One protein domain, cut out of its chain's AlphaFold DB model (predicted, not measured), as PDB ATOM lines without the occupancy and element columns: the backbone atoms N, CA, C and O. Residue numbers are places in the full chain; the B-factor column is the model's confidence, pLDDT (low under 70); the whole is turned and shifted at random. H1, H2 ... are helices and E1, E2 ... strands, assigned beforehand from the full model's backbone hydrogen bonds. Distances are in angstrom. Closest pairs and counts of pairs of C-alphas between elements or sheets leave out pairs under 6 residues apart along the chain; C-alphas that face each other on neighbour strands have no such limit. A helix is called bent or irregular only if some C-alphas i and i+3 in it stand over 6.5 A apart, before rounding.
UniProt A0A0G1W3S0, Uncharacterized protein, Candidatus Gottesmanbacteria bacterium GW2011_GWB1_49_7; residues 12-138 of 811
ATOM      1  N   GLU A  12      49.776 -12.100  45.753       80.69
ATOM      2  CA  GLU A  12      50.536 -13.194  46.367       80.69
ATOM      3  C   GLU A  12      51.987 -12.789  46.663       80.69
ATOM      4  O   GLU A  12      52.677 -12.195  45.834       80.69
ATOM      5  N   HIS A  13      52.486 -13.154  47.845       78.06
ATOM      6  CA  HIS A  13      53.867 -12.932  48.260       78.06
ATOM      7  C   HIS A  13      54.663 -14.244  48.250       78.06
ATOM      8  O   HIS A  13      54.263 -15.245  48.848       78.06
ATOM      9  N   ILE A  14      55.838 -14.238  47.615       72.75
ATOM     10  CA  ILE A  14      56.737 -15.397  47.579       72.75
ATOM     11  C   ILE A  14      57.436 -15.547  48.932       72.75
ATOM     12  O   ILE A  14      58.172 -14.668  49.373       72.75
ATOM     13  N   GLN A  15      57.270 -16.700  49.574       66.69
ATOM     14  CA  GLN A  15      58.079 -17.077  50.726       66.69
ATOM     15  C   GLN A  15      59.381 -17.717  50.251       66.69
ATOM     16  O   GLN A  15      59.380 -18.655  49.449       66.69
ATOM     17  N   THR A  16      60.504 -17.229  50.767       66.69
ATOM     18  CA  THR A  16      61.842 -17.748  50.467       66.69
ATOM     19  C   THR A  16      62.476 -18.359  51.713       66.69
ATOM     20  O   THR A  16      62.377 -17.776  52.791       66.69
ATOM     21  N   SER A  17      63.165 -19.497  51.588       57.56
ATOM     22  CA  SER A  17      63.947 -20.053  52.698       57.56
ATOM     23  C   SER A  17      65.074 -19.088  53.063       57.56
ATOM     24  O   SER A  17      65.875 -18.732  52.193       57.56
ATOM     25  N   GLY A  18      65.187 -18.718  54.339       50.94
ATOM     26  CA  GLY A  18      66.373 -18.028  54.841       50.94
ATOM     27  C   GLY A  18      67.613 -18.910  54.668       50.94
ATOM     28  O   GLY A  18      67.611 -20.074  55.066       50.94
ATOM     29  N   GLY A  19      68.670 -18.373  54.056       49.69
ATOM     30  CA  GLY A  19      69.960 -19.059  53.995       49.69
ATOM     31  C   GLY A  19      70.527 -19.252  55.403       49.69
ATOM     32  O   GLY A  19      70.552 -18.317  56.202       49.69
ATOM     33  N   THR A  20      70.990 -20.458  55.726       50.84
ATOM     34  CA  THR A  20      71.770 -20.692  56.947       50.84
ATOM     35  C   THR A  20      73.158 -20.055  56.811       50.84
ATOM     36  O   THR A  20      73.660 -19.855  55.701       50.84
ATOM     37  N   ALA A  21      73.823 -19.758  57.933       51.12
ATOM     38  CA  ALA A  21      75.165 -19.156  57.953       51.12
ATOM     39  C   ALA A  21      76.236 -19.965  57.177       51.12
ATOM     40  O   ALA A  21      77.285 -19.427  56.826       51.12
ATOM     41  N   THR A  22      75.965 -21.238  56.868       49.72
ATOM     42  CA  THR A  22      76.794 -22.139  56.055       49.72
ATOM     43  C   THR A  22      76.577 -22.022  54.540       49.72
ATOM     44  O   THR A  22      77.380 -22.567  53.788       49.72
ATOM     45  N   ASN A  23      75.557 -21.295  54.064       52.59
ATOM     46  CA  ASN A  23      75.231 -21.156  52.639       52.59
ATOM     47  C   ASN A  23      75.166 -19.680  52.197       52.59
ATOM     48  O   ASN A  23      74.146 -19.191  51.721       52.59
ATOM     49  N   ARG A  24      76.277 -18.949  52.361       44.47
ATOM     50  CA  ARG A  24      76.371 -17.501  52.079       44.47
ATOM     51  C   ARG A  24      76.259 -17.129  50.584       44.47
ATOM     52  O   ARG A  24      76.125 -15.949  50.278       44.47
ATOM     53  N   PHE A  25      76.317 -18.108  49.671       50.47
ATOM     54  CA  PHE A  25      76.312 -17.893  48.212       50.47
ATOM     55  C   PHE A  25      75.270 -18.721  47.434       50.47
ATOM     56  O   PHE A  25      75.155 -18.552  46.222       50.47
ATOM     57  N   GLY A  26      74.503 -19.600  48.086       48.69
ATOM     58  CA  GLY A  26      73.365 -20.278  47.463       48.69
ATOM     59  C   GLY A  26      72.118 -19.418  47.629       48.69
ATOM     60  O   GLY A  26      71.669 -19.222  48.754       48.69
ATOM     61  N   GLY A  27      71.601 -18.862  46.531       51.31
ATOM     62  CA  GLY A  27      70.418 -17.996  46.539       51.31
ATOM     63  C   GLY A  27      69.230 -18.599  47.300       51.31
ATOM     64  O   GLY A  27      69.099 -19.817  47.418       51.31
ATOM     65  N   ALA A  28      68.370 -17.733  47.835       53.06
ATOM     66  CA  ALA A  28      67.185 -18.157  48.566       53.06
ATOM     67  C   ALA A  28      66.244 -18.939  47.633       53.06
ATOM     68  O   ALA A  28      65.861 -18.449  46.571       53.06
ATOM     69  N   ASN A  29      65.878 -20.163  48.020       51.59
ATOM     70  CA  ASN A  29      64.905 -20.951  47.273       51.59
ATOM     71  C   ASN A  29      63.497 -20.489  47.647       51.59
ATOM     72  O   ASN A  29      63.194 -20.295  48.826       51.59
ATOM     73  N   ARG A  30      62.617 -20.348  46.653       55.56
ATOM     74  CA  ARG A  30      61.176 -20.223  46.895       55.56
ATOM     75  C   ARG A  30      60.700 -21.475  47.640       55.56
ATOM     76  O   ARG A  30      60.840 -22.578  47.123       55.56
ATOM     77  N   VAL A  31      60.161 -21.286  48.843       52.62
ATOM     78  CA  VAL A  31      59.581 -22.341  49.694       52.62
ATOM     79  C   VAL A  31      58.060 -22.301  49.730       52.62
ATOM     80  O   VAL A  31      57.450 -23.294  50.102       52.62
ATOM     81  N   GLY A  32      57.440 -21.200  49.300       59.91
ATOM     82  CA  GLY A  32      55.986 -21.087  49.243       59.91
ATOM     83  C   GLY A  32      55.512 -19.807  48.564       59.91
ATOM     84  O   GLY A  32      56.317 -18.969  48.151       59.91
ATOM     85  N   MET A  33      54.198 -19.669  48.440       65.44
ATOM     86  CA  MET A  33      53.506 -18.419  48.129       65.44
ATOM     87  C   MET A  33      52.321 -18.296  49.083       65.44
ATOM     88  O   MET A  33      51.705 -19.305  49.418       65.44
ATOM     89  N   VAL A  34      52.054 -17.084  49.559       78.81
ATOM     90  CA  VAL A  34      50.951 -16.789  50.480       78.81
ATOM     91  C   VAL A  34      50.209 -15.574  49.952       78.81
ATOM     92  O   VAL A  34      50.844 -14.568  49.637       78.81
ATOM     93  N   ALA A  35      48.884 -15.664  49.852       82.12
ATOM     94  CA  ALA A  35      48.061 -14.521  49.491       82.12
ATOM     95  C   ALA A  35      48.079 -13.475  50.614       82.12
ATOM     96  O   ALA A  35      48.017 -13.814  51.798       82.12
ATOM     97  N   VAL A  36      48.193 -12.206  50.240       85.81
ATOM     98  CA  VAL A  36      48.286 -11.073  51.162       85.81
ATOM     99  C   VAL A  36      47.137 -10.104  50.933       85.81
ATOM    100  O   VAL A  36      46.565 -10.033  49.841       85.81
ATOM    101  N   ASN A  37      46.810  -9.346  51.977       88.75
ATOM    102  CA  ASN A  37      45.834  -8.271  51.884       88.75
ATOM    103  C   ASN A  37      46.185  -7.334  50.729       88.75
ATOM    104  O   ASN A  37      47.359  -7.079  50.449       88.75
ATOM    105  N   SER A  38      45.154  -6.843  50.053       85.50
ATOM    106  CA  SER A  38      45.311  -6.024  48.856       85.50
ATOM    107  C   SER A  38      44.674  -4.659  49.076       85.50
ATOM    108  O   SER A  38      43.616  -4.547  49.698       85.50
ATOM    109  N   SER A  39      45.335  -3.614  48.580       87.88
ATOM    110  CA  SER A  39      44.781  -2.262  48.573       87.88
ATOM    111  C   SER A  39      43.865  -2.083  47.367       87.88
ATOM    112  O   SER A  39      44.223  -2.451  46.249       87.88
ATOM    113  N   LEU A  40      42.703  -1.484  47.594       89.19
ATOM    114  CA  LEU A  40      41.695  -1.188  46.587       89.19
ATOM    115  C   LEU A  40      41.317   0.289  46.674       89.19
ATOM    116  O   LEU A  40      41.152   0.827  47.770       89.19
ATOM    117  N   SER A  41      41.144   0.941  45.526       88.50
ATOM    118  CA  SER A  41      40.599   2.293  45.465       88.50
ATOM    119  C   SER A  41      39.646   2.456  44.288       88.50
ATOM    120  O   SER A  41      39.896   1.916  43.213       88.50
ATOM    121  N   PHE A  42      38.550   3.177  44.516       89.94
ATOM    122  CA  PHE A  42      37.550   3.528  43.508       89.94
ATOM    123  C   PHE A  42      36.850   4.838  43.889       89.94
ATOM    124  O   PHE A  42      36.835   5.242  45.058       89.94
ATOM    125  N   GLY A  43      36.263   5.519  42.911       87.88
ATOM    126  CA  GLY A  43      35.545   6.770  43.092       87.88
ATOM    127  C   GLY A  43      34.057   6.560  43.363       87.88
ATOM    128  O   GLY A  43      33.367   5.862  42.628       87.88
ATOM    129  N   ILE A  44      33.509   7.235  44.375       88.56
ATOM    130  CA  ILE A  44      32.056   7.312  44.587       88.56
ATOM    131  C   ILE A  44      31.515   8.707  44.280       88.56
ATOM    132  O   ILE A  44      32.198   9.719  44.428       88.56
ATOM    133  N   ASN A  45      30.248   8.770  43.878       87.12
ATOM    134  CA  ASN A  45      29.546  10.031  43.663       87.12
ATOM    135  C   ASN A  45      28.715  10.368  44.907       87.12
ATOM    136  O   ASN A  45      27.881   9.565  45.324       87.12
ATOM    137  N   ILE A  46      28.924  11.556  45.474       85.50
ATOM    138  CA  ILE A  46      28.223  12.049  46.665       85.50
ATOM    139  C   ILE A  46      27.379  13.259  46.272       85.50
ATOM    140  O   ILE A  46      27.903  14.294  45.864       85.50
ATOM    141  N   SER A  47      26.062  13.136  46.404       85.19
ATOM    142  CA  SER A  47      25.106  14.219  46.158       85.19
ATOM    143  C   SER A  47      24.579  14.808  47.463       85.19
ATOM    144  O   SER A  47      24.437  14.092  48.450       85.19
ATOM    145  N   GLY A  48      24.217  16.088  47.449       81.75
ATOM    146  CA  GLY A  48      23.543  16.750  48.566       81.75
ATOM    147  C   GLY A  48      22.946  18.090  48.147       81.75
ATOM    148  O   GLY A  48      23.308  18.646  47.112       81.75
ATOM    149  N   SER A  49      22.038  18.624  48.957       83.75
ATOM    150  CA  SER A  49      21.342  19.897  48.713       83.75
ATOM    151  C   SER A  49      22.172  21.118  49.129       83.75
ATOM    152  O   SER A  49      21.781  22.260  48.885       83.75
ATOM    153  N   SER A  50      23.309  20.901  49.800       83.25
ATOM    154  CA  SER A  50      24.244  21.946  50.213       83.25
ATOM    155  C   SER A  50      25.665  21.404  50.400       83.25
ATOM    156  O   SER A  50      25.875  20.207  50.594       83.25
ATOM    157  N   ALA A  51      26.648  22.306  50.440       81.00
ATOM    158  CA  ALA A  51      28.038  21.948  50.735       81.00
ATOM    159  C   ALA A  51      28.217  21.315  52.125       81.00
ATOM    160  O   ALA A  51      29.064  20.442  52.292       81.00
ATOM    161  N   ALA A  52      27.413  21.734  53.109       83.19
ATOM    162  CA  ALA A  52      27.442  21.159  54.451       83.19
ATOM    163  C   ALA A  52      26.919  19.715  54.460       83.19
ATOM    164  O   ALA A  52      27.464  18.876  55.168       83.19
ATOM    165  N   GLU A  53      25.905  19.418  53.645       85.81
ATOM    166  CA  GLU A  53      25.342  18.073  53.507       85.81
ATOM    167  C   GLU A  53      26.311  17.121  52.795       85.81
ATOM    168  O   GLU A  53      26.534  16.017  53.277       85.81
ATOM    169  N   ILE A  54      26.972  17.571  51.721       84.19
ATOM    170  CA  ILE A  54      28.028  16.790  51.051       84.19
ATOM    171  C   ILE A  54      29.202  16.533  52.007       84.19
ATOM    172  O   ILE A  54      29.729  15.423  52.064       84.19
ATOM    173  N   GLU A  55      29.608  17.532  52.796       85.38
ATOM    174  CA  GLU A  55      30.680  17.356  53.776       85.38
ATOM    175  C   GLU A  55      30.287  16.410  54.918       85.38
ATOM    176  O   GLU A  55      31.121  15.630  55.381       85.38
ATOM    177  N   GLN A  56      29.033  16.459  55.363       87.88
ATOM    178  CA  GLN A  56      28.498  15.526  56.347       87.88
ATOM    179  C   GLN A  56      28.459  14.098  55.785       87.88
ATOM    180  O   GLN A  56      28.940  13.184  56.449       87.88
ATOM    181  N   ALA A  57      28.006  13.918  54.543       87.94
ATOM    182  CA  ALA A  57      27.981  12.622  53.870       87.94
ATOM    183  C   ALA A  57      29.383  12.000  53.749       87.94
ATOM    184  O   ALA A  57      29.556  10.827  54.070       87.94
ATOM    185  N   ILE A  58      30.410  12.784  53.387       88.38
ATOM    186  CA  ILE A  58      31.809  12.310  53.381       88.38
ATOM    187  C   ILE A  58      32.229  11.835  54.779       88.38
ATOM    188  O   ILE A  58      32.841  10.779  54.910       88.38
ATOM    189  N   ARG A  59      31.902  12.594  55.836       89.56
ATOM    190  CA  ARG A  59      32.251  12.216  57.218       89.56
ATOM    191  C   ARG A  59      31.533  10.954  57.678       89.56
ATOM    192  O   ARG A  59      32.111  10.199  58.449       89.56
ATOM    193  N   ASP A  60      30.289  10.748  57.268       91.31
ATOM    194  CA  ASP A  60      29.520   9.578  57.686       91.31
ATOM    195  C   ASP A  60      29.995   8.311  56.971       91.31
ATOM    196  O   ASP A  60      30.147   7.280  57.625       91.31
ATOM    197  N   VAL A  61      30.366   8.408  55.689       90.38
ATOM    198  CA  VAL A  61      31.063   7.317  54.989       90.38
ATOM    199  C   VAL A  61      32.424   7.036  55.637       90.38
ATOM    200  O   VAL A  61      32.722   5.883  55.923       90.38
ATOM    201  N   ASP A  62      33.226   8.061  55.957       91.75
ATOM    202  CA  ASP A  62      34.517   7.876  56.648       91.75
ATOM    203  C   ASP A  62      34.348   7.166  58.000       91.75
ATOM    204  O   ASP A  62      35.092   6.245  58.318       91.75
ATOM    205  N   LYS A  63      33.341   7.550  58.795       90.88
ATOM    206  CA  LYS A  63      33.042   6.887  60.074       90.88
ATOM    207  C   LYS A  63      32.635   5.430  59.895       90.88
ATOM    208  O   LYS A  63      33.070   4.610  60.694       90.88
ATOM    209  N   PHE A  64      31.809   5.130  58.895       91.12
ATOM    210  CA  PHE A  64      31.401   3.764  58.577       91.12
ATOM    211  C   PHE A  64      32.612   2.909  58.186       91.12
ATOM    212  O   PHE A  64      32.832   1.852  58.765       91.12
ATOM    213  N   LEU A  65      33.473   3.410  57.296       91.62
ATOM    214  CA  LEU A  65      34.681   2.697  56.872       91.62
ATOM    215  C   LEU A  65      35.690   2.483  58.004       91.62
ATOM    216  O   LEU A  65      36.364   1.460  58.042       91.62
ATOM    217  N   ARG A  66      35.764   3.406  58.968       87.88
ATOM    218  CA  ARG A  66      36.612   3.263  60.162       87.88
ATOM    219  C   ARG A  66      36.141   2.191  61.149       87.88
ATOM    220  O   ARG A  66      36.875   1.926  62.096       87.88
ATOM    221  N   GLN A  67      34.954   1.611  60.963       87.12
ATOM    222  CA  GLN A  67      34.505   0.438  61.724       87.12
ATOM    223  C   GLN A  67      35.130  -0.867  61.200       87.12
ATOM    224  O   GLN A  67      35.037  -1.889  61.867       87.12
ATOM    225  N   ALA A  68      35.788  -0.831  60.034       89.56
ATOM    226  CA  ALA A  68      36.533  -1.961  59.492       89.56
ATOM    227  C   ALA A  68      37.601  -2.489  60.470       89.56
ATOM    228  O   ALA A  68      38.204  -1.721  61.225       89.56
ATOM    229  N   GLY A  69      37.856  -3.798  60.406       82.81
ATOM    230  CA  GLY A  69      38.843  -4.485  61.245       82.81
ATOM    231  C   GLY A  69      38.317  -5.019  62.584       82.81
ATOM    232  O   GLY A  69      39.101  -5.595  63.336       82.81
ATOM    233  N   ASP A  70      37.024  -4.862  62.891       84.38
ATOM    234  CA  ASP A  70      36.379  -5.573  64.003       84.38
ATOM    235  C   ASP A  70      36.077  -7.026  63.598       84.38
ATOM    236  O   ASP A  70      35.257  -7.284  62.721       84.38
ATOM    237  N   GLU A  71      36.744  -7.991  64.234       76.56
ATOM    238  CA  GLU A  71      36.545  -9.421  63.952       76.56
ATOM    239  C   GLU A  71      35.173  -9.941  64.419       76.56
ATOM    240  O   GLU A  71      34.734 -10.996  63.963       76.56
ATOM    241  N   SER A  72      34.502  -9.231  65.331       77.75
ATOM    242  CA  SER A  72      33.188  -9.621  65.856       77.75
ATOM    243  C   SER A  72      32.016  -9.113  65.014       77.75
ATOM    244  O   SER A  72      30.964  -9.751  65.006       77.75
ATOM    245  N   ASP A  73      32.213  -8.012  64.285       83.62
ATOM    246  CA  ASP A  73      31.255  -7.446  63.330       83.62
ATOM    247  C   ASP A  73      31.996  -6.965  62.066       83.62
ATOM    248  O   ASP A  73      32.237  -5.767  61.878       83.62
ATOM    249  N   PRO A  74      32.455  -7.907  61.222       87.88
ATOM    250  CA  PRO A  74      33.292  -7.586  60.077       87.88
ATOM    251  C   PRO A  74      32.542  -6.765  59.026       87.88
ATOM    252  O   PRO A  74      31.440  -7.106  58.594       87.88
ATOM    253  N   LEU A  75      33.199  -5.710  58.539       92.31
ATOM    254  CA  LEU A  75      32.718  -4.914  57.416       92.31
ATOM    255  C   LEU A  75      33.054  -5.605  56.087       92.31
ATOM    256  O   LEU A  75      34.200  -5.995  55.866       92.31
ATOM    257  N   TYR A  76      32.090  -5.684  55.166       91.69
ATOM    258  CA  TYR A  76      32.285  -6.284  53.843       91.69
ATOM    259  C   TYR A  76      32.075  -5.285  52.704       91.69
ATOM    260  O   TYR A  76      31.177  -4.444  52.738       91.69
ATOM    261  N   LEU A  77      32.890  -5.428  51.659       90.88
ATOM    262  CA  LEU A  77      32.638  -4.886  50.330       90.88
ATOM    263  C   LEU A  77      31.959  -5.967  49.491       90.88
ATOM    264  O   LEU A  77      32.550  -7.023  49.270       90.88
ATOM    265  N   GLU A  78      30.754  -5.692  49.000       91.25
ATOM    266  CA  GLU A  78      29.971  -6.634  48.199       91.25
ATOM    267  C   GLU A  78      29.835  -6.149  46.753       91.25
ATOM    268  O   GLU A  78      29.573  -4.971  46.498       91.25
ATOM    269  N   TRP A  79      29.994  -7.054  45.791       89.19
ATOM    270  CA  TRP A  79      29.771  -6.763  44.376       89.19
ATOM    271  C   TRP A  79      29.333  -8.016  43.624       89.19
ATOM    272  O   TRP A  79      29.414  -9.134  44.124       89.19
ATOM    273  N   ARG A  80      28.870  -7.831  42.392       86.19
ATOM    274  CA  ARG A  80      28.518  -8.923  41.486       86.19
ATOM    275  C   ARG A  80      28.812  -8.537  40.036       86.19
ATOM    276  O   ARG A  80      28.845  -7.340  39.747       86.19
ATOM    277  N   PRO A  81      29.031  -9.513  39.136       74.06
ATOM    278  CA  PRO A  81      29.368  -9.237  37.738       74.06
ATOM    279  C   PRO A  81      28.281  -8.473  36.971       74.06
ATOM    280  O   PRO A  81      28.597  -7.715  36.058       74.06
ATOM    281  N   ASP A  82      27.009  -8.647  37.339       77.69
ATOM    282  CA  ASP A  82      25.879  -7.981  36.698       77.69
ATOM    283  C   ASP A  82      24.755  -7.659  37.694       77.69
ATOM    284  O   ASP A  82      24.684  -8.223  38.782       77.69
ATOM    285  N   ASN A  83      23.858  -6.742  37.324       77.00
ATOM    286  CA  ASN A  83      22.736  -6.313  38.163       77.00
ATOM    287  C   ASN A  83      21.371  -6.577  37.500       77.00
ATOM    288  O   ASN A  83      20.393  -5.898  37.818       77.00
ATOM    289  N   ASN A  84      21.298  -7.514  36.549       77.62
ATOM    290  CA  ASN A  84      20.109  -7.698  35.713       77.62
ATOM    291  C   ASN A  84      18.960  -8.388  36.467       77.62
ATOM    292  O   ASN A  84      17.787  -8.078  36.241       77.62
ATOM    293  N   VAL A  85      19.294  -9.273  37.408       82.81
ATOM    294  CA  VAL A  85      18.345  -9.862  38.361       82.81
ATOM    295  C   VAL A  85      18.484  -9.117  39.691       82.81
ATOM    296  O   VAL A  85      19.538  -9.182  40.316       82.81
ATOM    297  N   PRO A  86      17.468  -8.386  40.179       82.75
ATOM    298  CA  PRO A  86      17.596  -7.543  41.374       82.75
ATOM    299  C   PRO A  86      17.643  -8.329  42.695       82.75
ATOM    300  O   PRO A  86      17.711  -7.713  43.753       82.75
ATOM    301  N   ALA A  87      17.597  -9.661  42.644       85.75
ATOM    302  CA  ALA A  87      17.618 -10.541  43.801       85.75
ATOM    303  C   ALA A  87      18.873 -11.422  43.793       85.75
ATOM    304  O   ALA A  87      19.286 -11.910  42.742       85.75
ATOM    305  N   GLU A  88      19.450 -11.623  44.975       90.62
ATOM    306  CA  GLU A  88      20.463 -12.646  45.232       90.62
ATOM    307  C   GLU A  88      19.763 -14.016  45.355       90.62
ATOM    308  O   GLU A  88      18.666 -14.085  45.925       90.62
ATOM    309  N   PRO A  89      20.329 -15.106  44.803       92.00
ATOM    310  CA  PRO A  89      19.833 -16.450  45.084       92.00
ATOM    311  C   PRO A  89      19.910 -16.756  46.584       92.00
ATOM    312  O   PRO A  89      20.846 -16.359  47.265       92.00
ATOM    313  N   ILE A  90      18.947 -17.513  47.106       92.69
ATOM    314  CA  ILE A  90      19.007 -18.047  48.479       92.69
ATOM    315  C   ILE A  90      19.895 -19.294  48.565       92.69
ATOM    316  O   ILE A  90      20.381 -19.645  49.635       92.69
ATOM    317  N   TRP A  91      20.117 -19.960  47.429       93.19
ATOM    318  CA  TRP A  91      21.044 -21.076  47.272       93.19
ATOM    319  C   TRP A  91      21.528 -21.109  45.816       93.19
ATOM    320  O   TRP A  91      20.734 -20.888  44.902       93.19
ATOM    321  N   GLY A  92      22.810 -21.392  45.584       91.75
ATOM    322  CA  GLY A  92      23.473 -21.207  44.279       91.75
ATOM    323  C   GLY A  92      24.553 -20.110  44.308       91.75
ATOM    324  O   GLY A  92      24.515 -19.249  45.181       91.75
ATOM    325  N   GLN A  93      25.591 -20.205  43.467       91.62
ATOM    326  CA  GLN A  93      26.682 -19.205  43.442       91.62
ATOM    327  C   GLN A  93      26.514 -18.191  42.319       91.62
ATOM    328  O   GLN A  93      26.915 -17.036  42.441       91.62
ATOM    329  N   PHE A  94      25.931 -18.614  41.203       90.56
ATOM    330  CA  PHE A  94      25.749 -17.729  40.072       90.56
ATOM    331  C   PHE A  94      24.668 -16.682  40.367       90.56
ATOM    332  O   PHE A  94      23.553 -17.013  40.766       90.56
ATOM    333  N   GLY A  95      24.999 -15.408  40.148       87.56
ATOM    334  CA  GLY A  95      24.137 -14.274  40.489       87.56
ATOM    335  C   GLY A  95      24.199 -13.852  41.964       87.56
ATOM    336  O   GLY A  95      23.548 -12.870  42.327       87.56
ATOM    337  N   ALA A  96      24.980 -14.550  42.800       91.19
ATOM    338  CA  ALA A  96      25.235 -14.159  44.185       91.19
ATOM    339  C   ALA A  96      26.265 -13.026  44.291       91.19
ATOM    340  O   ALA A  96      27.078 -12.820  43.383       91.19
ATOM    341  N   TYR A  97      26.241 -12.294  45.408       91.75
ATOM    342  CA  TYR A  97      27.280 -11.309  45.688       91.75
ATOM    343  C   TYR A  97      28.575 -12.005  46.112       91.75
ATOM    344  O   TYR A  97      28.579 -12.926  46.928       91.75
ATOM    345  N   LEU A  98      29.691 -11.510  45.585       91.56
ATOM    346  CA  LEU A  98      31.016 -11.751  46.134       91.56
ATOM    347  C   LEU A  98      31.295 -10.708  47.209       91.56
ATOM    348  O   LEU A  98      30.962  -9.534  47.036       91.56
ATOM    349  N   ARG A  99      31.896 -11.140  48.316       92.06
ATOM    350  CA  ARG A  99      32.097 -10.315  49.509       92.06
ATOM    351  C   ARG A  99      33.551 -10.368  49.951       92.06
ATOM    352  O   ARG A  99      34.059 -11.442  50.257       92.06
ATOM    353  N   SER A 100      34.222  -9.229  50.036       91.31
ATOM    354  CA  SER A 100      35.574  -9.136  50.599       91.31
ATOM    355  C   SER A 100      35.534  -8.411  51.931       91.31
ATOM    356  O   SER A 100      34.992  -7.315  52.027       91.31
ATOM    357  N   GLU A 101      36.121  -9.018  52.959       91.50
ATOM    358  CA  GLU A 101      36.231  -8.386  54.272       91.50
ATOM    359  C   GLU A 101      37.196  -7.198  54.206       91.50
ATOM    360  O   GLU A 101      38.328  -7.328  53.726       91.50
ATOM    361  N   VAL A 102      36.734  -6.050  54.690       92.00
ATOM    362  CA  VAL A 102      37.488  -4.805  54.774       92.00
ATOM    363  C   VAL A 102      38.206  -4.773  56.117       92.00
ATOM    364  O   VAL A 102      37.590  -4.786  57.181       92.00
ATOM    365  N   ILE A 103      39.529  -4.713  56.058       92.38
ATOM    366  CA  ILE A 103      40.413  -4.638  57.226       92.38
ATOM    367  C   ILE A 103      40.558  -3.186  57.663       92.38
ATOM    368  O   ILE A 103      40.601  -2.873  58.849       92.38
ATOM    369  N   TRP A 104      40.623  -2.290  56.685       92.38
ATOM    370  CA  TRP A 104      40.715  -0.859  56.902       92.38
ATOM    371  C   TRP A 104      40.093  -0.122  55.721       92.38
ATOM    372  O   TRP A 104      40.204  -0.571  54.583       92.38
ATOM    373  N   GLY A 105      39.464   1.025  55.968       91.69
ATOM    374  CA  GLY A 105      38.978   1.889  54.902       91.69
ATOM    375  C   GLY A 105      38.957   3.359  55.297       91.69
ATOM    376  O   GLY A 105      38.798   3.711  56.468       91.69
ATOM    377  N   ALA A 106      39.097   4.222  54.299       92.00
ATOM    378  CA  ALA A 106      38.972   5.664  54.427       92.00
ATOM    379  C   ALA A 106      38.410   6.278  53.143       92.00
ATOM    380  O   ALA A 106      38.465   5.695  52.061       92.00
ATOM    381  N   ILE A 107      37.883   7.491  53.265       91.44
ATOM    382  CA  ILE A 107      37.445   8.296  52.124       91.44
ATOM    383  C   ILE A 107      38.140   9.653  52.161       91.44
ATOM    384  O   ILE A 107      38.249  10.290  53.213       91.44
ATOM    385  N   TYR A 108      38.604  10.117  51.003       86.62
ATOM    386  CA  TYR A 108      39.325  11.381  50.891       86.62
ATOM    387  C   TYR A 108      38.533  12.402  50.085       86.62
ATOM    388  O   TYR A 108      37.771  12.085  49.177       86.62
ATOM    389  N   LYS A 109      38.728  13.680  50.414       84.56
ATOM    390  CA  LYS A 109      38.207  14.774  49.592       84.56
ATOM    391  C   LYS A 109      38.989  14.785  48.267       84.56
ATOM    392  O   LYS A 109      40.219  14.759  48.324       84.56
ATOM    393  N   PRO A 110      38.323  14.849  47.100       77.31
ATOM    394  CA  PRO A 110      39.015  14.872  45.816       77.31
ATOM    395  C   PRO A 110      39.885  16.129  45.692       77.31
ATOM    396  O   PRO A 110      39.618  17.151  46.331       77.31
ATOM    397  N   GLN A 111      40.913  16.076  44.847       71.25
ATOM    398  CA  GLN A 111      41.873  17.172  44.665       71.25
ATOM    399  C   GLN A 111      41.192  18.501  44.279       71.25
ATOM    400  O   GLN A 111      41.585  19.568  44.754       71.25
ATOM    401  N   ASP A 112      40.097  18.425  43.518       66.69
ATOM    402  CA  ASP A 112      39.313  19.576  43.063       66.69
ATOM    403  C   ASP A 112      38.224  20.028  44.046       66.69
ATOM    404  O   ASP A 112      37.482  20.970  43.758       66.69
ATOM    405  N   TYR A 113      38.159  19.452  45.257       68.50
ATOM    406  CA  TYR A 113      37.198  19.849  46.298       68.50
ATOM    407  C   TYR A 113      37.273  21.352  46.622       68.50
ATOM    408  O   TYR A 113      36.312  21.937  47.116       68.50
ATOM    409  N   GLY A 114      38.409  22.010  46.365       64.75
ATOM    410  CA  GLY A 114      38.623  23.456  46.503       64.75
ATOM    411  C   GLY A 114      37.902  24.344  45.478       64.75
ATOM    412  O   GLY A 114      37.771  25.545  45.718       64.75
ATOM    413  N   SER A 115      37.449  23.787  44.353       66.31
ATOM    414  CA  SER A 115      36.937  24.544  43.210       66.31
ATOM    415  C   SER A 115      35.505  25.063  43.433       66.31
ATOM    416  O   SER A 115      34.622  24.374  43.954       66.31
ATOM    417  N   ALA A 116      35.261  26.329  43.080       56.47
ATOM    418  CA  ALA A 116      33.950  26.954  43.232       56.47
ATOM    419  C   ALA A 116      32.947  26.334  42.240       56.47
ATOM    420  O   ALA A 116      33.145  26.415  41.033       56.47
ATOM    421  N   GLY A 117      31.868  25.729  42.753       60.25
ATOM    422  CA  GLY A 117      30.768  25.166  41.952       60.25
ATOM    423  C   GLY A 117      30.569  23.650  42.070       60.25
ATOM    424  O   GLY A 117      29.459  23.188  41.842       60.25
ATOM    425  N   GLN A 118      31.574  22.882  42.509       62.47
ATOM    426  CA  GLN A 118      31.458  21.417  42.672       62.47
ATOM    427  C   GLN A 118      30.872  20.975  44.029       62.47
ATOM    428  O   GLN A 118      30.560  19.808  44.234       62.47
ATOM    429  N   ARG A 119      30.697  21.906  44.977       62.81
ATOM    430  CA  ARG A 119      30.223  21.619  46.348       62.81
ATOM    431  C   ARG A 119      28.713  21.733  46.541       62.81
ATOM    432  O   ARG A 119      28.250  21.619  47.668       62.81
ATOM    433  N   THR A 120      27.948  22.097  45.518       64.88
ATOM    434  CA  THR A 120      26.571  22.575  45.730       64.88
ATOM    435  C   THR A 120      25.493  21.566  45.368       64.88
ATOM    436  O   THR A 120      24.369  21.758  45.814       64.88
ATOM    437  N   THR A 121      25.803  20.519  44.595       66.56
ATOM    438  CA  THR A 121      24.795  19.529  44.156       66.56
ATOM    439  C   THR A 121      25.335  18.104  44.005       66.56
ATOM    440  O   THR A 121      24.692  17.161  44.466       66.56
ATOM    441  N   LEU A 122      26.513  17.923  43.400       76.94
ATOM    442  CA  LEU A 122      27.112  16.607  43.162       76.94
ATOM    443  C   LEU A 122      28.639  16.696  43.149       76.94
ATOM    444  O   LEU A 122      29.207  17.452  42.362       76.94
ATOM    445  N   LEU A 123      29.284  15.885  43.981       79.69
ATOM    446  CA  LEU A 123      30.722  15.670  43.979       79.69
ATOM    447  C   LEU A 123      31.008  14.293  43.375       79.69
ATOM    448  O   LEU A 123      30.582  13.276  43.920       79.69
ATOM    449  N   THR A 124      31.687  14.264  42.233       81.00
ATOM    450  CA  THR A 124      31.968  13.030  41.485       81.00
ATOM    451  C   THR A 124      33.366  12.498  41.768       81.00
ATOM    452  O   THR A 124      34.287  13.293  41.952       81.00
ATOM    453  N   GLY A 125      33.535  11.175  41.743       79.69
ATOM    454  CA  GLY A 125      34.853  10.538  41.851       79.69
ATOM    455  C   GLY A 125      35.554  10.795  43.187       79.69
ATOM    456  O   GLY A 125      36.757  11.034  43.220       79.69
ATOM    457  N   VAL A 126      34.802  10.807  44.290       86.38
ATOM    458  CA  VAL A 126      35.353  10.912  45.644       86.38
ATOM    459  C   VAL A 126      36.096   9.610  45.957       86.38
ATOM    460  O   VAL A 126      35.441   8.570  46.025       86.38
ATOM    461  N   PRO A 127      37.431   9.633  46.120       88.81
ATOM    462  CA  PRO A 127      38.215   8.414  46.264       88.81
ATOM    463  C   PRO A 127      37.955   7.748  47.615       88.81
ATOM    464  O   PRO A 127      38.135   8.352  48.678       88.81
ATOM    465  N   VAL A 128      37.556   6.484  47.547       91.12
ATOM    466  CA  VAL A 128      37.551   5.541  48.661       91.12
ATOM    467  C   VAL A 128      38.822   4.708  48.551       91.12
ATOM    468  O   VAL A 128      39.167   4.256  47.461       91.12
ATOM    469  N   GLU A 129      39.523   4.517  49.661       91.81
ATOM    470  CA  GLU A 129      40.662   3.605  49.765       91.81
ATOM    471  C   GLU A 129      40.355   2.559  50.831       91.81
ATOM    472  O   GLU A 129      39.847   2.880  51.905       91.81
ATOM    473  N   MET A 130      40.652   1.301  50.527       91.56
ATOM    474  CA  MET A 130      40.410   0.165  51.405       91.56
ATOM    475  C   MET A 130      41.591  -0.800  51.370       91.56
ATOM    476  O   MET A 130      42.219  -0.994  50.332       91.56
ATOM    477  N   GLU A 131      41.853  -1.451  52.496       91.75
ATOM    478  CA  GLU A 131      42.626  -2.685  52.567       91.75
ATOM    479  C   GLU A 131      41.651  -3.834  52.820       91.75
ATOM    480  O   GLU A 131      40.876  -3.800  53.777       91.75
ATOM    481  N   ILE A 132      41.679  -4.842  51.953       91.00
ATOM    482  CA  ILE A 132      40.769  -5.987  52.017       91.00
ATOM    483  C   ILE A 132      41.534  -7.301  52.173       91.00
ATOM    484  O   ILE A 132      42.695  -7.420  51.761       91.00
ATOM    485  N   LYS A 133      40.864  -8.313  52.730       89.62
ATOM    486  CA  LYS A 133      41.386  -9.684  52.785       89.62
ATOM    487  C   LYS A 133      41.625 -10.259  51.375       89.62
ATOM    488  O   LYS A 133      40.931  -9.883  50.430       89.62
ATOM    489  N   PRO A 134      42.585 -11.194  51.226       87.12
ATOM    490  CA  PRO A 134      43.047 -11.688  49.924       87.12
ATOM    491  C   PRO A 134      42.004 -12.442  49.091       87.12
ATOM    492  O   PRO A 134      42.150 -12.522  47.871       87.12
ATOM    493  N   TYR A 135      40.993 -13.027  49.736       91.00
ATOM    494  CA  TYR A 135      39.991 -13.864  49.084       91.00
ATOM    495  C   TYR A 135      38.598 -13.278  49.271       91.00
ATOM    496  O   TYR A 135      38.229 -12.881  50.377       91.00
ATOM    497  N   ALA A 136      37.816 -13.274  48.195       91.81
ATOM    498  CA  ALA A 136      36.396 -12.975  48.264       91.81
ATOM    499  C   ALA A 136      35.608 -14.215  48.682       91.81
ATOM    500  O   ALA A 136      35.962 -15.336  48.323       91.81
ATOM    501  N   ARG A 137      34.528 -14.011  49.426       93.06
ATOM    502  CA  ARG A 137      33.596 -15.040  49.879       93.06
ATOM    503  C   ARG A 137      32.350 -15.031  49.003       93.06
ATOM    504  O   ARG A 137      31.838 -13.964  48.674       93.06
ATOM    505  N   GLY A 138      31.892 -16.216  48.620       92.94
ATOM    506  CA  GLY A 138      30.590 -16.413  47.990       92.94
ATOM    507  C   GLY A 138      29.471 -16.576  49.016       92.94
ATOM    508  O   GLY A 138      29.693 -16.508  50.227       92.94
TER     509      GLY A 138
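This is residues 12 to 138 of the 811 residues of an uncharacterized protein of Candidatus Gottesmanbacteria bacterium GW2011_GWB1_49_7 (UniProt A0A0G1W3S0). A long arm made of the E1 and E2 hairpin leads into a curled, strongly twisted sheet of four strands, E3, E6, E5 and E4, with the long helix H1 over one face of it. The arm makes much of the length, E2 runs on almost straight into E3, and the tip of the arm's loop, residues 21 to 26, sticks out; a second long loop, residues 80 to 97, joins E4 to E5, and the short helix H2 only grazes the sheet. The printed part has 127 residues, with two named helices and six named strands in the order E1, E2, E3, H1, E4, E5, H2, E6. The larger sheet has the order E3, E6, E5, E4 and the smaller one E1, E2, both antiparallel throughout, and the class is mixed, helices and strands. The whole is only just extended, close to loose, with a radius of gyration of the C-alphas of 21.1 A and spans of 69 by 44 by 28 A.

E1, residues 12 to 16, and E2, residues 30 to 36, form a hairpin of antiparallel neighbours at 150 degrees, with N 13 and O 34 at 2.8 A, within hydrogen-bond range. E2 runs on into E3, residues 38 to 47, across a break of 1 residue, at 16 degrees. E3 is an edge strand, and its antiparallel neighbour is E6, residues 122 to 132, at 157 degrees, with N 40 and O 130 at 2.8 A and N 128 and O 42 at 2.9 A. H1, residues 51 to 65, is on the sheet at a height over the sheet of 8.1 A. It lies over E6 and, only just, over E3, on which 3 of its C-alphas fall; on the local plane it runs along the strands, at 11 degrees to E6. The closest C-alphas of H1 and E3 are those of Ile 54 and Ser 47, 6.3 A apart. E4, residues 76 to 79, is the other edge strand and forms a hairpin with E5, residues 98 to 107, antiparallel at 119 degrees, with N 77 and O 100 at 2.8 A. The closest C-alphas of H1 and E5 are those of Leu 65 and Gly 105, 4.8 A apart. E5 bends by 86 degrees at residue 103, and its pairing is staggered: residues 98 to 101 pair with E4 and residues 102 to 107 with E6. E6 and E5 are antiparallel at 113 degrees, with N 106 and O 129 at 2.8 A. E4 and E6 are only just apart, at 8.4 A. H2, residues 111 to 114, only grazes the sheet with its residues 111 to 113; H2 and E6 are near each other, with 8 pairs of C-alphas within 10 A. In H1 every O i to N i+4 pair is within hydrogen-bond range; H2 is too short for such a pair, and its one O i to N i+3 pair is not within range.

E1 begins at C-alpha 12, (50.536, -13.194, 46.367). E2 measures 16.4 A from first to last C-alpha and E3 28.7 A. H1 begins at C-alpha 51, (28.038, 21.948, 50.735), and measures 21.3 A. E5 measures 21.9 A. H2 is irregular, with C-alphas 111 and 114 at 7.3 A. E6 measures 27.8 A and ends at C-alpha 132, (40.769, -5.987, 52.017).

The two C-alphas farthest apart are those of Thr 22 and Ser 49, at 70.0 A. The printed part has no cut. The links E1 to E2 and E4 to E5 are long, with 13 and 18 residues. The mean pLDDT of the printed part is 80.2, and residues 15 to 33 and 112 to 121 are under 70.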